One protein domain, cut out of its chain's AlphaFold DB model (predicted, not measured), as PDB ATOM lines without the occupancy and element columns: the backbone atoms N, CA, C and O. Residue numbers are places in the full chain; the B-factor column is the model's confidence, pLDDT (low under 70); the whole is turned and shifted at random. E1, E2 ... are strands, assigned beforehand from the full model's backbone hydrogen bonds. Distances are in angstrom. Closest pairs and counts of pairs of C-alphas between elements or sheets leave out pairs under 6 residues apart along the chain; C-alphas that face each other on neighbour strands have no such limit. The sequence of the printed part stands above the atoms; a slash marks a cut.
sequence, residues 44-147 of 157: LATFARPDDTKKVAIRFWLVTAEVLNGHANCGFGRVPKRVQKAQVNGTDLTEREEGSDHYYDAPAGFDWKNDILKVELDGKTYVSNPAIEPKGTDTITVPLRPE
ATOM      1  N   LEU A  44     154.623 217.874 191.951       72.75
ATOM      2  CA  LEU A  44     155.159 219.206 191.642       72.75
ATOM      3  C   LEU A  44     155.347 220.031 192.912       72.75
ATOM      4  O   LEU A  44     154.411 220.237 193.688       72.75
ATOM      5  N   ALA A  45     156.555 220.564 193.066       71.88
ATOM      6  CA  ALA A  45     156.859 221.613 194.022       71.88
ATOM      7  C   ALA A  45     156.829 222.960 193.303       71.88
ATOM      8  O   ALA A  45     157.357 223.086 192.201       71.88
ATOM      9  N   THR A  46     156.243 223.968 193.933       73.88
ATOM     10  CA  THR A  46     156.370 225.359 193.506       73.88
ATOM     11  C   THR A  46     157.071 226.178 194.570       73.88
ATOM     12  O   THR A  46     156.934 225.911 195.762       73.88
ATOM     13  N   PHE A  47     157.782 227.203 194.133       70.81
ATOM     14  CA  PHE A  47     158.498 228.130 194.986       70.81
ATOM     15  C   PHE A  47     157.904 229.505 194.759       70.81
ATOM     16  O   PHE A  47     157.930 230.006 193.634       70.81
ATOM     17  N   ALA A  48     157.368 230.090 195.820       67.44
ATOM     18  CA  ALA A  48     156.906 231.466 195.831       67.44
ATOM     19  C   ALA A  48     157.756 232.245 196.828       67.44
ATOM     20  O   ALA A  48     158.087 231.741 197.906       67.44
ATOM     21  N   ARG A  49     158.113 233.477 196.478       57.91
ATOM     22  CA  ARG A  49     158.648 234.433 197.447       57.91
ATOM     23  C   ARG A  49     157.439 235.192 198.004       57.91
ATOM     24  O   ARG A  49     156.824 235.920 197.236       57.91
ATOM     25  N   PRO A  50     157.038 234.999 199.271       55.12
ATOM     26  CA  PRO A  50     156.002 235.831 199.868       55.12
ATOM     27  C   PRO A  50     156.520 237.269 199.872       55.12
ATOM     28  O   PRO A  50     157.656 237.482 200.308       55.12
ATOM     29  N   ASP A  51     155.711 238.211 199.388       49.94
ATOM     30  CA  ASP A  51     156.126 239.544 198.917       49.94
ATOM     31  C   ASP A  51     156.926 240.413 199.910       49.94
ATOM     32  O   ASP A  51     157.520 241.398 199.492       49.94
ATOM     33  N   ASP A  52     157.067 240.025 201.181       49.06
ATOM     34  CA  ASP A  52     157.823 240.781 202.190       49.06
ATOM     35  C   ASP A  52     158.773 239.938 203.063       49.06
ATOM     36  O   ASP A  52     159.299 240.404 204.078       49.06
ATOM     37  N   THR A  53     159.057 238.687 202.684       52.56
ATOM     38  CA  THR A  53     160.005 237.843 203.428       52.56
ATOM     39  C   THR A  53     161.207 237.471 202.563       52.56
ATOM     40  O   THR A  53     161.073 237.005 201.438       52.56
ATOM     41  N   LYS A  54     162.431 237.590 203.105       59.44
ATOM     42  CA  LYS A  54     163.653 237.025 202.483       59.44
ATOM     43  C   LYS A  54     163.628 235.485 202.393       59.44
ATOM     44  O   LYS A  54     164.653 234.875 202.097       59.44
ATOM     45  N   LYS A  55     162.500 234.855 202.715       64.44
ATOM     46  CA  LYS A  55     162.311 233.411 202.771       64.44
ATOM     47  C   LYS A  55     161.580 232.958 201.516       64.44
ATOM     48  O   LYS A  55     160.684 233.639 201.032       64.44
ATOM     49  N   VAL A  56     161.977 231.810 200.985       73.31
ATOM     50  CA  VAL A  56     161.260 231.156 199.889       73.31
ATOM     51  C   VAL A  56     160.285 230.169 200.518       73.31
ATOM     52  O   VAL A  56     160.689 229.346 201.337       73.31
ATOM     53  N   ALA A  57     159.008 230.259 200.158       75.62
ATOM     54  CA  ALA A  57     158.006 229.282 200.552       75.62
ATOM     55  C   ALA A  57     157.949 228.176 199.495       75.62
ATOM     56  O   ALA A  57     157.729 228.445 198.311       75.62
ATOM     57  N   ILE A  58     158.128 226.931 199.931       78.12
ATOM     58  CA  ILE A  58     157.963 225.737 199.104       78.12
ATOM     59  C   ILE A  58     156.532 225.241 199.292       78.12
ATOM     60  O   ILE A  58     156.123 224.890 200.399       78.12
ATOM     61  N   ARG A  59     155.755 225.235 198.211       76.06
ATOM     62  CA  ARG A  59     154.342 224.846 198.200       76.06
ATOM     63  C   ARG A  59     154.120 223.700 197.224       76.06
ATOM     64  O   ARG A  59     154.551 223.779 196.076       76.06
ATOM     65  N   PHE A  60     153.401 222.668 197.648       72.00
ATOM     66  CA  PHE A  60     153.076 221.509 196.815       72.00
ATOM     67  C   PHE A  60     151.621 221.616 196.355       72.00
ATOM     68  O   PHE A  60     150.707 221.423 197.149       72.00
ATOM     69  N   TRP A  61     151.389 221.970 195.088       58.19
ATOM     70  CA  TRP A  61     150.026 222.250 194.600       58.19
ATOM     71  C   TRP A  61     149.427 221.153 193.736       58.19
ATOM     72  O   TRP A  61     148.213 221.140 193.541       58.19
ATOM     73  N   LEU A  62     150.258 220.287 193.160       57.78
ATOM     74  CA  LEU A  62     149.826 219.348 192.137       57.78
ATOM     75  C   LEU A  62     150.519 218.001 192.330       57.78
ATOM     76  O   LEU A  62     151.745 217.902 192.322       57.78
ATOM     77  N   VAL A  63     149.705 216.963 192.454       59.47
ATOM     78  CA  VAL A  63     150.108 215.553 192.419       59.47
ATOM     79  C   VAL A  63     149.374 214.892 191.264       59.47
ATOM     80  O   VAL A  63     148.258 215.290 190.908       59.47
ATOM     81  N   THR A  64     149.992 213.894 190.650       56.41
ATOM     82  CA  THR A  64     149.294 213.052 189.678       56.41
ATOM     83  C   THR A  64     148.367 212.065 190.375       56.41
ATOM     84  O   THR A  64     148.544 211.723 191.547       56.41
ATOM     85  N   ALA A  65     147.371 211.576 189.636       51.66
ATOM     86  CA  ALA A  65     146.513 210.495 190.108       51.66
ATOM     87  C   ALA A  65     147.336 209.254 190.504       51.66
ATOM     88  O   ALA A  65     147.049 208.645 191.528       51.66
ATOM     89  N   GLU A  66     148.410 208.940 189.775       52.97
ATOM     90  CA  GLU A  66     149.270 207.776 190.034       52.97
ATOM     91  C   GLU A  66     149.998 207.839 191.386       52.97
ATOM     92  O   GLU A  66     150.041 206.842 192.109       52.97
ATOM     93  N   VAL A  67     150.489 209.022 191.783       52.31
ATOM     94  CA  VAL A  67     151.065 209.268 193.122       52.31
ATOM     95  C   VAL A  67     150.072 208.903 194.232       52.31
ATOM     96  O   VAL A  67     150.473 208.481 195.312       52.31
ATOM     97  N   LEU A  68     148.775 208.996 193.943       55.84
ATOM     98  CA  LEU A  68     147.674 208.742 194.868       55.84
ATOM     99  C   LEU A  68     147.008 207.371 194.679       55.84
ATOM    100  O   LEU A  68     145.913 207.166 195.203       55.84
ATOM    101  N   ASN A  69     147.622 206.453 193.921       59.34
ATOM    102  CA  ASN A  69     147.025 205.177 193.494       59.34
ATOM    103  C   ASN A  69     145.698 205.329 192.703       59.34
ATOM    104  O   ASN A  69     144.877 204.413 192.662       59.34
ATOM    105  N   GLY A  70     145.467 206.476 192.064       47.78
ATOM    106  CA  GLY A  70     144.371 206.733 191.130       47.78
ATOM    107  C   GLY A  70     144.777 206.435 189.680       47.78
ATOM    108  O   GLY A  70     145.876 206.763 189.251       47.78
ATOM    109  N   HIS A  71     143.884 205.794 188.927       41.91
ATOM    110  CA  HIS A  71     144.121 205.251 187.582       41.91
ATOM    111  C   HIS A  71     144.749 206.201 186.535       41.91
ATOM    112  O   HIS A  71     144.559 207.417 186.546       41.91
ATOM    113  N   ALA A  72     145.420 205.549 185.574       43.84
ATOM    114  CA  ALA A  72     146.185 206.049 184.434       43.84
ATOM    115  C   ALA A  72     145.491 207.139 183.600       43.84
ATOM    116  O   ALA A  72     144.756 206.853 182.662       43.84
ATOM    117  N   ASN A  73     145.778 208.391 183.938       47.53
ATOM    118  CA  ASN A  73     145.878 209.527 183.028       47.53
ATOM    119  C   ASN A  73     146.737 210.566 183.761       47.53
ATOM    120  O   ASN A  73     146.349 211.002 184.845       47.53
ATOM    121  N   CYS A  74     147.894 210.952 183.210       49.03
ATOM    122  CA  CYS A  74     148.806 211.930 183.823       49.03
ATOM    123  C   CYS A  74     148.252 213.363 183.751       49.03
ATOM    124  O   CYS A  74     148.812 214.245 183.104       49.03
ATOM    125  N   GLY A  75     147.118 213.587 184.411       47.66
ATOM    126  CA  GLY A  75     146.615 214.902 184.765       47.66
ATOM    127  C   GLY A  75     147.159 215.312 186.130       47.66
ATOM    128  O   GLY A  75     147.156 214.520 187.074       47.66
ATOM    129  N   PHE A  76     147.612 216.557 186.237       49.44
ATOM    130  CA  PHE A  76     147.896 217.179 187.523       49.44
ATOM    131  C   PHE A  76     146.587 217.695 188.126       49.44
ATOM    132  O   PHE A  76     145.911 218.531 187.525       49.44
ATOM    133  N   GLY A  77     146.224 217.195 189.305       49.81
ATOM    134  CA  GLY A  77     145.095 217.693 190.090       49.81
ATOM    135  C   GLY A  77     145.582 218.415 191.344       49.81
ATOM    136  O   GLY A  77     146.615 218.048 191.907       49.81
ATOM    137  N   ARG A  78     144.833 219.425 191.813       53.59
ATOM    138  CA  ARG A  78     145.000 219.918 193.189       53.59
ATOM    139  C   ARG A  78     144.492 218.835 194.123       53.59
ATOM    140  O   ARG A  78     143.316 218.488 194.056       53.59
ATOM    141  N   VAL A  79     145.357 218.314 194.980       52.06
ATOM    142  CA  VAL A  79     144.956 217.302 195.958       52.06
ATOM    143  C   VAL A  79     145.337 217.785 197.344       52.06
ATOM    144  O   VAL A  79     146.464 218.231 197.533       52.06
ATOM    145  N   PRO A  80     144.426 217.677 198.324       54.66
ATOM    146  CA  PRO A  80     144.642 218.170 199.680       54.66
ATOM    147  C   PRO A  80     145.542 217.248 200.520       54.66
ATOM    148  O   PRO A  80     145.444 217.242 201.745       54.66
ATOM    149  N   LYS A  81     146.380 216.404 199.900       67.25
ATOM    150  CA  LYS A  81     147.243 215.506 200.669       67.25
ATOM    151  C   LYS A  81     148.432 216.277 201.218       67.25
ATOM    152  O   LYS A  81     149.209 216.868 200.475       67.25
ATOM    153  N   ARG A  82     148.568 216.210 202.537       74.50
ATOM    154  CA  ARG A  82     149.690 216.775 203.271       74.50
ATOM    155  C   ARG A  82     150.937 215.925 203.040       74.50
ATOM    156  O   ARG A  82     150.904 214.707 203.220       74.50
ATOM    157  N   VAL A  83     152.025 216.580 202.656       80.38
ATOM    158  CA  VAL A  83     153.363 215.986 202.630       80.38
ATOM    159  C   VAL A  83     153.743 215.569 204.054       80.38
ATOM    160  O   VAL A  83     153.558 216.341 204.991       80.38
ATOM    161  N   GLN A  84     154.243 214.343 204.245       86.50
ATOM    162  CA  GLN A  84     154.639 213.889 205.585       86.50
ATOM    163  C   GLN A  84     155.987 214.476 206.004       86.50
ATOM    164  O   GLN A  84     156.189 214.773 207.179       86.50
ATOM    165  N   LYS A  85     156.897 214.654 205.041       88.06
ATOM    166  CA  LYS A  85     158.230 215.205 205.277       88.06
ATOM    167  C   LYS A  85     158.761 215.909 204.035       88.06
ATOM    168  O   LYS A  85     158.592 215.408 202.930       88.06
ATOM    169  N   ALA A  86     159.446 217.033 204.221       88.69
ATOM    170  CA  ALA A  86     160.184 217.713 203.163       88.69
ATOM    171  C   ALA A  86     161.596 218.063 203.647       88.69
ATOM    172  O   ALA A  86     161.774 218.473 204.795       88.69
ATOM    173  N   GLN A  87     162.591 217.902 202.775       92.12
ATOM    174  CA  GLN A  87     163.996 218.166 203.068       92.12
ATOM    175  C   GLN A  87     164.680 218.892 201.914       92.12
ATOM    176  O   GLN A  87     164.457 218.558 200.754       92.12
ATOM    177  N   VAL A  88     165.592 219.806 202.232       89.75
ATOM    178  CA  VAL A  88     166.542 220.393 201.274       89.75
ATOM    179  C   VAL A  88     167.948 219.967 201.669       89.75
ATOM    180  O   VAL A  88     168.369 220.222 202.796       89.75
ATOM    181  N   ASN A  89     168.668 219.293 200.769       88.56
ATOM    182  CA  ASN A  89     170.030 218.785 201.005       88.56
ATOM    183  C   ASN A  89     170.171 218.006 202.333       88.56
ATOM    184  O   ASN A  89     171.163 218.128 203.047       88.56
ATOM    185  N   GLY A  90     169.142 217.231 202.694       86.94
ATOM    186  CA  GLY A  90     169.091 216.452 203.938       86.94
ATOM    187  C   GLY A  90     168.697 217.239 205.195       86.94
ATOM    188  O   GLY A  90     168.600 216.644 206.263       86.94
ATOM    189  N   THR A  91     168.435 218.544 205.087       90.12
ATOM    190  CA  THR A  91     167.906 219.366 206.186       90.12
ATOM    191  C   THR A  91     166.384 219.357 206.162       90.12
ATOM    192  O   THR A  91     165.788 219.741 205.156       90.12
ATOM    193  N   ASP A  92     165.768 218.950 207.272       91.75
ATOM    194  CA  ASP A  92     164.312 218.952 207.436       91.75
ATOM    195  C   ASP A  92     163.749 220.374 207.370       91.75
ATOM    196  O   ASP A  92     164.248 221.302 208.014       91.75
ATOM    197  N   LEU A  93     162.685 220.540 206.589       89.69
ATOM    198  CA  LEU A  93     161.984 221.805 206.466       89.69
ATOM    199  C   LEU A  93     160.903 221.935 207.531       89.69
ATOM    200  O   LEU A  93     160.241 220.969 207.908       89.69
ATOM    201  N   THR A  94     160.684 223.168 207.976       88.44
ATOM    202  CA  THR A  94     159.583 223.482 208.886       88.44
ATOM    203  C   THR A  94     158.314 223.722 208.085       88.44
ATOM    204  O   THR A  94     158.270 224.628 207.250       88.44
ATOM    205  N   GLU A  95     157.285 222.929 208.361       87.12
ATOM    206  CA  GLU A  95     155.953 223.165 207.820       87.12
ATOM    207  C   GLU A  95     155.279 224.364 208.499       87.12
ATOM    208  O   GLU A  95     155.461 224.633 209.691       87.12
ATOM    209  N   ARG A  96     154.478 225.077 207.721       83.19
ATOM    210  CA  ARG A  96     153.662 226.220 208.093       83.19
ATOM    211  C   ARG A  96     152.260 226.053 207.526       83.19
ATOM    212  O   ARG A  96     152.071 225.429 206.484       83.19
ATOM    213  N   GLU A  97     151.309 226.687 208.193       82.12
ATOM    214  CA  GLU A  97     149.908 226.723 207.788       82.12
ATOM    215  C   GLU A  97     149.478 228.178 207.583       82.12
ATOM    216  O   GLU A  97     149.789 229.055 208.394       82.12
ATOM    217  N   GLU A  98     148.779 228.442 206.484       71.06
ATOM    218  CA  GLU A  98     148.138 229.719 206.175       71.06
ATOM    219  C   GLU A  98     146.713 229.431 205.693       71.06
ATOM    220  O   GLU A  98     146.474 229.053 204.545       71.06
ATOM    221  N   GLY A  99     145.743 229.558 206.600       78.56
ATOM    222  CA  GLY A  99     144.365 229.160 206.323       78.56
ATOM    223  C   GLY A  99     144.257 227.651 206.087       78.56
ATOM    224  O   GLY A  99     144.521 226.871 206.995       78.56
ATOM    225  N   SER A 100     143.841 227.250 204.884       70.00
ATOM    226  CA  SER A 100     143.780 225.841 204.462       70.00
ATOM    227  C   SER A 100     145.036 225.362 203.731       70.00
ATOM    228  O   SER A 100     145.100 224.197 203.338       70.00
ATOM    229  N   ASP A 101     145.992 226.257 203.481       69.31
ATOM    230  CA  ASP A 101     147.194 225.949 202.717       69.31
ATOM    231  C   ASP A 101     148.340 225.552 203.652       69.31
ATOM    232  O   ASP A 101     148.585 226.186 204.679       69.31
ATOM    233  N   HIS A 102     149.083 224.524 203.243       75.81
ATOM    234  CA  HIS A 102     150.296 224.063 203.910       75.81
ATOM    235  C   HIS A 102     151.509 224.389 203.038       75.81
ATOM    236  O   HIS A 102     151.495 224.176 201.820       75.81
ATOM    237  N   TYR A 103     152.569 224.903 203.649       81.88
ATOM    238  CA  TYR A 103     153.812 225.236 202.956       81.88
ATOM    239  C   TYR A 103     155.024 224.997 203.846       81.88
ATOM    240  O   TYR A 103     154.899 224.802 205.048       81.88
ATOM    241  N   TYR A 104     156.210 225.007 203.251       86.38
ATOM    242  CA  TYR A 104     157.458 224.740 203.953       86.38
ATOM    243  C   TYR A 104     158.409 225.917 203.777       86.38
ATOM    244  O   TYR A 104     158.596 226.413 202.663       86.38
ATOM    245  N   ASP A 105     159.006 226.372 204.877       84.25
ATOM    246  CA  ASP A 105     160.039 227.407 204.838       84.25
ATOM    247  C   ASP A 105     161.321 226.805 204.241       84.25
ATOM    248  O   ASP A 105     161.921 225.904 204.833       84.25
ATOM    249  N   ALA A 106     161.765 227.308 203.088       82.19
ATOM    250  CA  ALA A 106     163.068 226.939 202.547       82.19
ATOM    251  C   ALA A 106     164.200 227.480 203.443       82.19
ATOM    252  O   ALA A 106     164.061 228.560 204.038       82.19
ATOM    253  N   PRO A 107     165.348 226.782 203.518       83.50
ATOM    254  CA  PRO A 107     166.505 227.284 204.240       83.50
ATOM    255  C   PRO A 107     167.043 228.572 203.603       83.50
ATOM    256  O   PRO A 107     166.842 228.859 202.419       83.50
ATOM    257  N   ALA A 108     167.755 229.366 204.402       82.12
ATOM    258  CA  ALA A 108     168.423 230.558 203.898       82.12
ATOM    259  C   ALA A 108     169.455 230.173 202.825       82.12
ATOM    260  O   ALA A 108     170.271 229.283 203.046       82.12
ATOM    261  N   GLY A 109     169.422 230.863 201.684       79.06
ATOM    262  CA  GLY A 109     170.317 230.570 200.562       79.06
ATOM    263  C   GLY A 109     169.871 229.411 199.670       79.06
ATOM    264  O   GLY A 109     170.640 229.041 198.793       79.06
ATOM    265  N   PHE A 110     168.656 228.878 199.861       82.06
ATOM    266  CA  PHE A 110     168.086 227.858 198.983       82.06
ATOM    267  C   PHE A 110     168.143 228.265 197.504       82.06
ATOM    268  O   PHE A 110     167.638 229.327 197.119       82.06
ATOM    269  N   ASP A 111     168.705 227.380 196.686       80.50
ATOM    270  CA  ASP A 111     168.795 227.504 195.237       80.50
ATOM    271  C   ASP A 111     168.175 226.277 194.567       80.50
ATOM    272  O   ASP A 111     168.785 225.218 194.464       80.50
ATOM    273  N   TRP A 112     166.965 226.443 194.037       74.50
ATOM    274  CA  TRP A 112     166.212 225.387 193.357       74.50
ATOM    275  C   TRP A 112     166.947 224.734 192.173       74.50
ATOM    276  O   TRP A 112     166.551 223.644 191.760       74.50
ATOM    277  N   LYS A 113     167.976 225.383 191.603       75.56
ATOM    278  CA  LYS A 113     168.780 224.820 190.505       75.56
ATOM    279  C   LYS A 113     169.835 223.834 190.992       75.56
ATOM    280  O   LYS A 113     170.183 222.913 190.256       75.56
ATOM    281  N   ASN A 114     170.357 224.053 192.194       80.31
ATOM    282  CA  ASN A 114     171.521 223.344 192.724       80.31
ATOM    283  C   ASN A 114     171.177 222.455 193.922       80.31
ATOM    284  O   ASN A 114     171.868 221.468 194.171       80.31
ATOM    285  N   ASP A 115     170.100 222.773 194.632       84.88
ATOM    286  CA  ASP A 115     169.679 222.061 195.823       84.88
ATOM    287  C   ASP A 115     168.703 220.927 195.506       84.88
ATOM    288  O   ASP A 115     167.784 221.033 194.685       84.88
ATOM    289  N   ILE A 116     168.880 219.825 196.229       86.69
ATOM    290  CA  ILE A 116     168.034 218.644 196.121       86.69
ATOM    291  C   ILE A 116     166.896 218.771 197.130       86.69
ATOM    292  O   ILE A 116     167.117 218.744 198.343       86.69
ATOM    293  N   LEU A 117     165.671 218.857 196.618       86.75
ATOM    294  CA  LEU A 117     164.440 218.778 197.392       86.75
ATOM    295  C   LEU A 117     163.989 217.316 197.435       86.75
ATOM    296  O   LEU A 117     163.754 216.707 196.391       86.75
ATOM    297  N   LYS A 118     163.854 216.762 198.639       89.50
ATOM    298  CA  LYS A 118     163.261 215.445 198.884       89.50
ATOM    299  C   LYS A 118     161.946 215.586 199.629       89.50
ATOM    300  O   LYS A 118     161.824 216.430 200.514       89.50
ATOM    301  N   VAL A 119     160.973 214.761 199.273       87.75
ATOM    302  CA  VAL A 119     159.624 214.797 199.835       87.75
ATOM    303  C   VAL A 119     159.120 213.386 200.076       87.75
ATOM    304  O   VAL A 119     159.186 212.557 199.176       87.75
ATOM    305  N   GLU A 120     158.570 213.130 201.256       86.75
ATOM    306  CA  GLU A 120     157.865 211.889 201.569       86.75
ATOM    307  C   GLU A 120     156.356 212.122 201.469       86.75
ATOM    308  O   GLU A 120     155.792 213.000 202.137       86.75
ATOM    309  N   LEU A 121     155.716 211.341 200.599       82.06
ATOM    310  CA  LEU A 121     154.276 211.345 200.389       82.06
ATOM    311  C   LEU A 121     153.768 209.906 200.217       82.06
ATOM    312  O   LEU A 121     154.204 209.189 199.319       82.06
ATOM    313  N   ASP A 122     152.828 209.495 201.069       78.56
ATOM    314  CA  ASP A 122     152.209 208.159 201.075       78.56
ATOM    315  C   ASP A 122     153.246 207.016 201.181       78.56
ATOM    316  O   ASP A 122     153.113 205.969 200.550       78.56
ATOM    317  N   GLY A 123     154.311 207.229 201.962       79.50
ATOM    318  CA  GLY A 123     155.394 206.252 202.140       79.50
ATOM    319  C   GLY A 123     156.348 206.128 200.948       79.50
ATOM    320  O   GLY A 123     157.224 205.266 200.963       79.50
ATOM    321  N   LYS A 124     156.202 206.980 199.927       81.19
ATOM    322  CA  LYS A 124     157.125 207.090 198.794       81.19
ATOM    323  C   LYS A 124     157.960 208.355 198.922       81.19
ATOM    324  O   LYS A 124     157.434 209.418 199.256       81.19
ATOM    325  N   THR A 125     159.240 208.246 198.586       85.44
ATOM    326  CA  THR A 125     160.133 209.401 198.491       85.44
ATOM    327  C   THR A 125     160.160 209.920 197.064       85.44
ATOM    328  O   THR A 125     160.311 209.152 196.116       85.44
ATOM    329  N   TYR A 126     160.050 211.233 196.913       83.75
ATOM    330  CA  TYR A 126     160.181 211.947 195.654       83.75
ATOM    331  C   TYR A 126     161.348 212.925 195.743       83.75
ATOM    332  O   TYR A 126     161.526 213.593 196.760       83.75
ATOM    333  N   VAL A 127     162.137 213.028 194.679       85.12
ATOM    334  CA  VAL A 127     163.360 213.835 194.613       85.12
ATOM    335  C   VAL A 127     163.266 214.814 193.448       85.12
ATOM    336  O   VAL A 127     162.740 214.471 192.385       85.12
ATOM    337  N   SER A 128     163.757 216.040 193.634       80.94
ATOM    338  CA  SER A 128     163.743 217.055 192.586       80.94
ATOM    339  C   SER A 128     164.564 216.670 191.374       80.94
ATOM    340  O   SER A 128     165.682 216.168 191.472       80.94
ATOM    341  N   ASN A 129     164.006 216.985 190.207       73.38
ATOM    342  CA  ASN A 129     164.747 217.058 188.967       73.38
ATOM    343  C   ASN A 129     164.850 218.532 188.524       73.38
ATOM    344  O   ASN A 129     163.923 219.041 187.887       73.38
ATOM    345  N   PRO A 130     165.960 219.224 188.844       60.22
ATOM    346  CA  PRO A 130     166.139 220.644 188.537       60.22
ATOM    347  C   PRO A 130     166.339 220.942 187.040       60.22
ATOM    348  O   PRO A 130     166.363 222.105 186.653       60.22
ATOM    349  N   ALA A 131     166.440 219.926 186.172       58.47
ATOM    350  CA  ALA A 131     166.635 220.108 184.728       58.47
ATOM    351  C   ALA A 131     165.392 220.636 183.979       58.47
ATOM    352  O   ALA A 131     165.427 220.797 182.760       58.47
ATOM    353  N   ILE A 132     164.278 220.869 184.678       53.75
ATOM    354  CA  ILE A 132     163.019 221.333 184.093       53.75
ATOM    355  C   ILE A 132     162.788 222.772 184.559       53.75
ATOM    356  O   ILE A 132     162.327 223.013 185.672       53.75
ATOM    357  N   GLU A 133     163.153 223.732 183.704       51.72
ATOM    358  CA  GLU A 133     162.982 225.162 183.971       51.72
ATOM    359  C   GLU A 133     161.536 225.625 183.678       51.72
ATOM    360  O   GLU A 133     161.014 225.395 182.582       51.72
ATOM    361  N   PRO A 134     160.874 226.320 184.615       53.50
ATOM    362  CA  PRO A 134     159.568 226.937 184.403       53.50
ATOM    363  C   PRO A 134     159.688 228.357 183.822       53.50
ATOM    364  O   PRO A 134     160.616 229.111 184.115       53.50
ATOM    365  N   LYS A 135     158.689 228.748 183.022       42.28
ATOM    366  CA  LYS A 135     158.491 230.120 182.529       42.28
ATOM    367  C   LYS A 135     157.559 230.893 183.474       42.28
ATOM    368  O   LYS A 135     156.414 230.485 183.638       42.28
ATOM    369  N   GLY A 136     158.014 232.025 184.014       49.28
ATOM    370  CA  GLY A 136     157.213 232.957 184.825       49.28
ATOM    371  C   GLY A 136     158.062 233.649 185.895       49.28
ATOM    372  O   GLY A 136     159.014 233.053 186.383       49.28
ATOM    373  N   THR A 137     157.781 234.913 186.223       51.22
ATOM    374  CA  THR A 137     158.704 235.760 187.008       51.22
ATOM    375  C   THR A 137     158.682 235.526 188.518       51.22
ATOM    376  O   THR A 137     159.682 235.821 189.162       51.22
ATOM    377  N   ASP A 138     157.620 234.931 189.074       55.28
ATOM    378  CA  ASP A 138     157.419 234.910 190.538       55.28
ATOM    379  C   ASP A 138     157.081 233.525 191.109       55.28
ATOM    380  O   ASP A 138     156.916 233.349 192.317       55.28
ATOM    381  N   THR A 139     156.972 232.507 190.254       60.19
ATOM    382  CA  THR A 139     156.728 231.128 190.683       60.19
ATOM    383  C   THR A 139     157.559 230.172 189.858       60.19
ATOM    384  O   THR A 139     157.470 230.135 188.632       60.19
ATOM    385  N   ILE A 140     158.364 229.381 190.553       65.25
ATOM    386  CA  ILE A 140     159.200 228.351 189.946       65.25
ATOM    387  C   ILE A 140     158.546 227.015 190.266       65.25
ATOM    388  O   ILE A 140     158.212 226.776 191.414       65.25
ATOM    389  N   THR A 141     158.339 226.156 189.276       70.69
ATOM    390  CA  THR A 141     157.876 224.780 189.441       70.69
ATOM    391  C   THR A 141     159.029 223.813 189.208       70.69
ATOM    392  O   THR A 141     159.655 223.865 188.153       70.69
ATOM    393  N   VAL A 142     159.273 222.907 190.154       71.56
ATOM    394  CA  VAL A 142     160.232 221.806 190.011       71.56
ATOM    395  C   VAL A 142     159.480 220.475 190.085       71.56
ATOM    396  O   VAL A 142     158.778 220.213 191.068       71.56
ATOM    397  N   PRO A 143     159.610 219.619 189.058       73.81
ATOM    398  CA  PRO A 143     159.069 218.274 189.095       73.81
ATOM    399  C   PRO A 143     159.886 217.389 190.025       73.81
ATOM    400  O   PRO A 143     161.118 217.354 189.986       73.81
ATOM    401  N   LEU A 144     159.158 216.651 190.846       76.50
ATOM    402  CA  LEU A 144     159.663 215.633 191.739       76.50
ATOM    403  C   LEU A 144     159.365 214.263 191.129       76.50
ATOM    404  O   LEU A 144     158.233 213.974 190.723       76.50
ATOM    405  N   ARG A 145     160.393 213.423 191.059       77.31
ATOM    406  CA  ARG A 145     160.309 212.048 190.558       77.31
ATOM    407  C   ARG A 145     160.428 211.073 191.720       77.31
ATOM    408  O   ARG A 145     161.158 211.396 192.655       77.31
ATOM    409  N   PRO A 146     159.759 209.911 191.682       75.94
ATOM    410  CA  PRO A 146     160.003 208.865 192.667       75.94
ATOM    411  C   PRO A 146     161.503 208.578 192.776       75.94
ATOM    412  O   PRO A 146     162.196 208.474 191.760       75.94
ATOM    413  N   GLU A 147     162.017 208.484 193.999       78.25
ATOM    414  CA  GLU A 147     163.364 207.976 194.228       78.25
ATOM    415  C   GLU A 147     163.397 206.550 193.680       78.25
ATOM    416  O   GLU A 147     162.540 205.732 194.022       78.25
TER     417      GLU A 147
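This is residues 44 to 147 of the 157 residues of an uncharacterized protein of Acidobacteria bacterium (UniProt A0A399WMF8). One antiparallel sheet of eight strands curls like part of a barrel and folds back on itself, so that the leaf E3, E6, E7 faces the leaf E1, E2, E5, E4, with E8 as the hinge. The two edge strands, E3 and E4, are not paired with each other, and the curl is left open between them; residues 65 to 84 form a long loop with no named element. The printed part has 104 residues, with no named helix and eight named strands, E1 to E8 in chain order; across the sheet the order is E3, E6, E7, E8, E1, E2, E5, E4. The class is all strand, though only 45 of the 104 residues are in named elements. The whole is compact, with a radius of gyration of the C-alphas of 13.2 A and spans of 40 by 32 by 28 A.

The longest strands are E2, residues 57 to 64, 21.4 A from first to last C-alpha, and E8, residues 139 to 146, 22.6 A. E1, residues 44 to 48, begins at C-alpha 44 (155.159, 219.206, 191.642) and is 13.1 A long. E3 is residues 85 to 88, 10.6 A; E4 is residues 94 to 98, 13.3 A; E5 is residues 101 to 105, 13.1 A. E6 is residues 117 to 121, 12.9 A, and E7 is residues 124 to 128, 13.5 A. E8 ends at C-alpha 146 (160.003, 208.865, 192.667).

The sheet is strongly twisted. At the hinge the pairing is staggered: E8 pairs with E1 over residues 139 to 143, with N 47 and O 140 2.8 A apart, and with E7 over residues 144 to 146, with N 127 and O 145 2.8 A apart. E6, E7 and E8 form a meander, each strand the antiparallel neighbour of the one before; in the hairpin E6 and E7, N 119 and O 126 are 2.8 A apart. Edge strand E3 is antiparallel to E6, with N 87 and O 118 at 2.8 A. In the other leaf, E1 and E2 form a hairpin, with N 46 and O 59 at 2.7 A. E2 and E5 are antiparallel at 127 degrees, with N 58 and O 104 at 2.8 A. E5 and edge strand E4 form a hairpin, with N 96 and O 103 at 2.7 A. Between the leaves, the closest C-alphas of E3 and E5, those of Ala 86 and Tyr 104, are 7.6 A apart. E3 and E4 are only just apart, their closest C-alphas at 8.1 A.

The two C-alphas farthest apart, those of Asp 52 and His 71, are at 40.8 A. The printed part has no cut. The links E2 to E3 and E5 to E6 are long. The mean pLDDT of the printed part is 70.5; residues 48 to 55, 61 to 81, 101 and 130 to 140 are under 70.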